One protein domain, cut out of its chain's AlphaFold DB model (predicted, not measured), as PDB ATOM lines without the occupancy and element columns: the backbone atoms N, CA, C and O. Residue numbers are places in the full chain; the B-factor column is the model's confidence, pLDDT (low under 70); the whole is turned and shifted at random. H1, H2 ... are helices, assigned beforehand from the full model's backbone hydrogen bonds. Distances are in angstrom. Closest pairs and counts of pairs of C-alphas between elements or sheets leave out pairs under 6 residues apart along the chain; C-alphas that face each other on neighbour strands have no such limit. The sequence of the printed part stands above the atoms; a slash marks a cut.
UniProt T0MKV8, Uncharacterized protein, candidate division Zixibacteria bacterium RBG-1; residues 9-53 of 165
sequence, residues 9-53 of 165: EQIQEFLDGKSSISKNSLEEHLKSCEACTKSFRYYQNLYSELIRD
ATOM      1  N   GLU A   9     186.221 229.561 192.349       89.12
ATOM      2  CA  GLU A   9     187.409 230.171 191.750       89.12
ATOM      3  C   GLU A   9     187.088 230.775 190.381       89.12
ATOM      4  O   GLU A   9     187.479 231.903 190.101       89.12
ATOM      5  N   GLN A  10     186.308 230.078 189.548       89.25
ATOM      6  CA  GLN A  10     185.903 230.584 188.232       89.25
ATOM      7  C   GLN A  10     185.007 231.822 188.343       89.25
ATOM      8  O   GLN A  10     185.123 232.753 187.541       89.25
ATOM      9  N   ILE A  11     184.113 231.846 189.339       89.12
ATOM     10  CA  ILE A  11     183.260 233.004 189.626       89.12
ATOM     11  C   ILE A  11     184.117 234.186 190.098       89.12
ATOM     12  O   ILE A  11     183.928 235.305 189.617       89.12
ATOM     13  N   GLN A  12     185.075 233.950 190.996       90.12
ATOM     14  CA  GLN A  12     185.983 234.982 191.503       90.12
ATOM     15  C   GLN A  12     186.904 235.529 190.410       90.12
ATOM     16  O   GLN A  12     186.978 236.741 190.237       90.12
ATOM     17  N   GLU A  13     187.538 234.669 189.610       91.31
ATOM     18  CA  GLU A  13     188.377 235.081 188.478       91.31
ATOM     19  C   GLU A  13     187.601 235.929 187.467       91.31
ATOM     20  O   GLU A  13     188.155 236.865 186.880       91.31
ATOM     21  N   PHE A  14     186.317 235.626 187.261       91.00
ATOM     22  CA  PHE A  14     185.454 236.426 186.400       91.00
ATOM     23  C   PHE A  14     185.173 237.808 186.997       91.00
ATOM     24  O   PHE A  14     185.298 238.810 186.291       91.00
ATOM     25  N   LEU A  15     184.836 237.882 188.289       89.19
ATOM     26  CA  LEU A  15     184.604 239.151 188.991       89.19
ATOM     27  C   LEU A  15     185.879 240.010 189.094       89.19
ATOM     28  O   LEU A  15     185.796 241.233 189.008       89.19
ATOM     29  N   ASP A  16     187.045 239.372 189.184       89.62
ATOM     30  CA  ASP A  16     188.374 239.996 189.150       89.62
ATOM     31  C   ASP A  16     188.800 240.474 187.747       89.62
ATOM     32  O   ASP A  16     189.839 241.125 187.608       89.62
ATOM     33  N   GLY A  17     188.052 240.125 186.694       89.44
ATOM     34  CA  GLY A  17     188.397 240.435 185.302       89.44
ATOM     35  C   GLY A  17     189.571 239.625 184.736       89.44
ATOM     36  O   GLY A  17     190.144 240.014 183.719       89.44
ATOM     37  N   LYS A  18     189.946 238.513 185.381       89.00
ATOM     38  CA  LYS A  18     191.058 237.625 184.985       89.00
ATOM     39  C   LYS A  18     190.598 236.366 184.244       89.00
ATOM     40  O   LYS A  18     191.434 235.621 183.739       89.00
ATOM     41  N   SER A  19     189.292 236.117 184.181       85.62
ATOM     42  CA  SER A  19     188.736 234.933 183.528       85.62
ATOM     43  C   SER A  19     188.932 234.954 182.009       85.62
ATOM     44  O   SER A  19     188.754 235.977 181.348       85.62
ATOM     45  N   SER A  20     189.228 233.784 181.446       82.50
ATOM     46  CA  SER A  20     189.229 233.526 180.003       82.50
ATOM     47  C   SER A  20     187.826 233.272 179.433       82.50
ATOM     48  O   SER A  20     187.668 233.142 178.216       82.50
ATOM     49  N   ILE A  21     186.800 233.191 180.287       82.25
ATOM     50  CA  ILE A  21     185.431 232.869 179.886       82.25
ATOM     51  C   ILE A  21     184.719 234.127 179.384       82.25
ATOM     52  O   ILE A  21     184.777 235.197 179.991       82.25
ATOM     53  N   SER A  22     184.004 233.998 178.264       84.56
ATOM     54  CA  SER A  22     183.258 235.114 177.693       84.56
ATOM     55  C   SER A  22     182.054 235.487 178.562       84.56
ATOM     56  O   SER A  22     181.316 234.630 179.054       84.56
ATOM     57  N   LYS A  23     181.804 236.793 178.694       86.75
ATOM     58  CA  LYS A  23     180.640 237.329 179.415       86.75
ATOM     59  C   LYS A  23     179.315 236.739 178.912       86.75
ATOM     60  O   LYS A  23     178.453 236.407 179.716       86.75
ATOM     61  N   ASN A  24     179.189 236.539 177.599       87.81
ATOM     62  CA  ASN A  24     177.990 235.964 176.986       87.81
ATOM     63  C   ASN A  24     177.744 234.518 177.445       87.81
ATOM     64  O   ASN A  24     176.609 234.157 177.744       87.81
ATOM     65  N   SER A  25     178.805 233.708 177.543       86.06
ATOM     66  CA  SER A  25     178.707 232.320 178.008       86.06
ATOM     67  C   SER A  25     178.293 232.241 179.479       86.06
ATOM     68  O   SER A  25     177.471 231.398 179.841       86.06
ATOM     69  N   LEU A  26     178.801 233.150 180.317       86.12
ATOM     70  CA  LEU A  26     178.367 233.247 181.708       86.12
ATOM     71  C   LEU A  26     176.887 233.639 181.802       86.12
ATOM     72  O   LEU A  26     176.130 232.984 182.510       86.12
ATOM     73  N   GLU A  27     176.454 234.682 181.092       88.38
ATOM     74  CA  GLU A  27     175.061 235.145 181.140       88.38
ATOM     75  C   GLU A  27     174.067 234.056 180.714       88.38
ATOM     76  O   GLU A  27     172.989 233.935 181.297       88.38
ATOM     77  N   GLU A  28     174.427 233.236 179.729       89.88
ATOM     78  CA  GLU A  28     173.623 232.093 179.292       89.88
ATOM     79  C   GLU A  28     173.571 230.978 180.351       89.88
ATOM     80  O   GLU A  28     172.499 230.433 180.642       89.88
ATOM     81  N   HIS A  29     174.699 230.687 181.005       90.12
ATOM     82  CA  HIS A  29     174.745 229.720 182.101       90.12
ATOM     83  C   HIS A  29     173.929 230.186 183.317       90.12
ATOM     84  O   HIS A  29     173.168 229.408 183.891       90.12
ATOM     85  N   LEU A  30     174.013 231.465 183.689       89.81
ATOM     86  CA  LEU A  30     173.250 232.022 184.810       89.81
ATOM     87  C   LEU A  30     171.734 231.997 184.544       89.81
ATOM     88  O   LEU A  30     170.955 231.730 185.455       89.81
ATOM     89  N   LYS A  31     171.288 232.173 183.293       91.50
ATOM     90  CA  LYS A  31     169.861 232.034 182.938       91.50
ATOM     91  C   LYS A  31     169.320 230.616 183.131       91.50
ATOM     92  O   LYS A  31     168.126 230.461 183.364       91.50
ATOM     93  N   SER A  32     170.175 229.601 183.008       89.25
ATOM     94  CA  SER A  32     169.785 228.186 183.076       89.25
ATOM     95  C   SER A  32     170.106 227.515 184.416       89.25
ATOM     96  O   SER A  32     169.521 226.480 184.728       89.25
ATOM     97  N   CYS A  33     170.993 228.096 185.232       91.44
ATOM     98  CA  CYS A  33     171.421 227.535 186.510       91.44
ATOM     99  C   CYS A  33     171.145 228.484 187.688       91.44
ATOM    100  O   CYS A  33     171.868 229.458 187.929       91.44
ATOM    101  N   GLU A  34     170.125 228.157 188.484       90.31
ATOM    102  CA  GLU A  34     169.747 228.938 189.669       90.31
ATOM    103  C   GLU A  34     170.828 228.908 190.763       90.31
ATOM    104  O   GLU A  34     171.123 229.937 191.374       90.31
ATOM    105  N   ALA A  35     171.476 227.755 190.968       88.56
ATOM    106  CA  ALA A  35     172.545 227.600 191.955       88.56
ATOM    107  C   ALA A  35     173.725 228.544 191.668       88.56
ATOM    108  O   ALA A  35     174.122 229.319 192.539       88.56
ATOM    109  N   CYS A  36     174.220 228.553 190.426       90.75
ATOM    110  CA  CYS A  36     175.299 229.450 190.010       90.75
ATOM    111  C   CYS A  36     174.873 230.923 190.076       90.75
ATOM    112  O   CYS A  36     175.671 231.768 190.470       90.75
ATOM    113  N   THR A  37     173.608 231.240 189.779       92.94
ATOM    114  CA  THR A  37     173.066 232.603 189.929       92.94
ATOM    115  C   THR A  37     173.076 233.087 191.368       92.94
ATOM    116  O   THR A  37     173.439 234.237 191.633       92.94
ATOM    117  N   LYS A  38     172.712 232.219 192.314       92.62
ATOM    118  CA  LYS A  38     172.744 232.551 193.738       92.62
ATOM    119  C   LYS A  38     174.175 232.804 194.214       92.62
ATOM    120  O   LYS A  38     174.417 233.836 194.838       92.62
ATOM    121  N   SER A  39     175.113 231.920 193.869       91.00
ATOM    122  CA  SER A  39     176.531 232.078 194.221       91.00
ATOM    123  C   SER A  39     177.140 233.328 193.586       91.00
ATOM    124  O   SER A  39     177.782 234.118 194.273       91.00
ATOM    125  N   PHE A  40     176.870 233.580 192.303       93.25
ATOM    126  CA  PHE A  40     177.359 234.766 191.602       93.25
ATOM    127  C   PHE A  40     176.887 236.065 192.266       93.25
ATOM    128  O   PHE A  40     177.693 236.955 192.532       93.25
ATOM    129  N   ARG A  41     175.593 236.164 192.606       93.56
ATOM    130  CA  ARG A  41     175.049 237.332 193.322       93.56
ATOM    131  C   ARG A  41     175.660 237.508 194.707       93.56
ATOM    132  O   ARG A  41     175.885 238.640 195.122       93.56
ATOM    133  N   TYR A  42     175.928 236.411 195.414       93.69
ATOM    134  CA  TYR A  42     176.575 236.460 196.722       93.69
ATOM    135  C   TYR A  42     177.971 237.090 196.634       93.69
ATOM    136  O   TYR A  42     178.240 238.071 197.328       93.69
ATOM    137  N   TYR A  43     178.824 236.606 195.726       93.38
ATOM    138  CA  TYR A  43     180.155 237.189 195.533       93.38
ATOM    139  C   TYR A  43     180.094 238.617 194.990       93.38
ATOM    140  O   TYR A  43     180.857 239.467 195.435       93.38
ATOM    141  N   GLN A  44     179.159 238.920 194.090       92.56
ATOM    142  CA  GLN A  44     178.976 240.280 193.590       92.56
ATOM    143  C   GLN A  44     178.636 241.265 194.720       92.56
ATOM    144  O   GLN A  44     179.208 242.355 194.779       92.56
ATOM    145  N   ASN A  45     177.745 240.875 195.636       93.12
ATOM    146  CA  ASN A  45     177.420 241.681 196.812       93.12
ATOM    147  C   ASN A  45     178.638 241.846 197.726       93.12
ATOM    148  O   ASN A  45     178.957 242.975 198.096       93.12
ATOM    149  N   LEU A  46     179.359 240.759 198.014       90.44
ATOM    150  CA  LEU A  46     180.573 240.796 198.830       90.44
ATOM    151  C   LEU A  46     181.616 241.770 198.255       90.44
ATOM    152  O   LEU A  46     182.118 242.630 198.974       90.44
ATOM    153  N   TYR A  47     181.892 241.696 196.951       88.88
ATOM    154  CA  TYR A  47     182.802 242.623 196.270       88.88
ATOM    155  C   TYR A  47     182.310 244.071 196.359       88.88
ATOM    156  O   TYR A  47     183.105 244.984 196.579       88.88
ATOM    157  N   SER A  48     181.000 244.299 196.230       89.00
ATOM    158  CA  SER A  48     180.428 245.643 196.344       89.00
ATOM    159  C   SER A  48     180.585 246.245 197.745       89.00
ATOM    160  O   SER A  48     180.765 247.457 197.870       89.00
ATOM    161  N   GLU A  49     180.551 245.415 198.789       88.69
ATOM    162  CA  GLU A  49     180.789 245.833 200.171       88.69
ATOM    163  C   GLU A  49     182.278 246.065 200.437       88.69
ATOM    164  O   GLU A  49     182.636 247.099 200.997       88.69
ATOM    165  N   LEU A  50     183.154 245.185 199.942       85.62
ATOM    166  CA  LEU A  50     184.613 245.339 200.022       85.62
ATOM    167  C   LEU A  50     185.113 246.617 199.337       85.62
ATOM    168  O   LEU A  50     186.026 247.262 199.840       85.62
ATOM    169  N   ILE A  51     184.506 247.025 198.219       84.06
ATOM    170  CA  ILE A  51     184.846 248.290 197.539       84.06
ATOM    171  C   ILE A  51     184.453 249.513 198.385       84.06
ATOM    172  O   ILE A  51     185.064 250.576 198.267       84.06
ATOM    173  N   ARG A  52     183.411 249.389 199.215       82.25
ATOM    174  CA  ARG A  52     182.950 250.461 200.112       82.25
ATOM    175  C   ARG A  52     183.749 250.528 201.404       82.25
ATOM    176  O   ARG A  52     183.707 251.568 202.063       82.25
ATOM    177  N   ASP A  53     184.454 249.459 201.764       81.94
ATOM    178  CA  ASP A  53     185.418 249.500 202.851       81.94
ATOM    179  C   ASP A  53     186.500 250.533 202.481       81.94
ATOM    180  O   ASP A  53     187.137 250.412 201.429       81.94
TER     181      ASP A  53
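This is residues 9 to 53 of the 165 residues of an uncharacterized protein of candidate division Zixibacteria bacterium RBG-1 (UniProt T0MKV8). A long helix, H3, and a shorter one, H2, meet near their ends as a V, and a third short helix, H1, packs at a slant on residues 40 to 44 of H3. Residues 16 to 22 loop from H1 to the end of H2 away from the corner, while residues 48 to 53 stick out at the far end of the H3 arm. The printed part has 45 residues with three named helices, in the order H1, H2, H3, and no named strand; its class is all helix. It is only just compact, close to loose, with a radius of gyration of the C-alphas of 10.9 A, and spans 32 by 22 by 15 A.

Start from H3, residues 34 to 52. Look at its residues 40 to 44, with which alone it touches H1, residues 9 to 15; the closest C-alphas are those of Ile 11 and Phe 40, 6.5 A apart. These two helices run the same way at a steep tilt of 55 degrees. Now go to residues 36 to 37 of H3, with which alone it touches H2, residues 23 to 32, only at the corner by their link; the closest C-alphas, of Leu 30 and Thr 37, are 5.2 A apart. H2 and H3 run opposite ways at a steep tilt of 52 degrees. H1 and H2 are apart. In H1 and H2 every O i to N i+4 pair is within hydrogen-bond range; in H3 it is 14 of 15.

Find C-alpha 34 at (169.747, 228.938, 189.669); from there H3 runs 27.3 A to C-alpha 52 at (182.950, 250.461, 200.112). H2 covers 14.7 A from C-alpha 23 to C-alpha 32, and H1 covers 9.8 A from C-alpha 9, at (187.409, 230.171, 191.750), to C-alpha 15.

The two C-alphas farthest apart, of Ser 32 and Asp 53, are 33.0 A apart. The printed part has no cut; the link from H1 to H2 is short and that from H2 to H3 is tight. The mean pLDDT of the printed part is 89.0, and no printed residue is under 70.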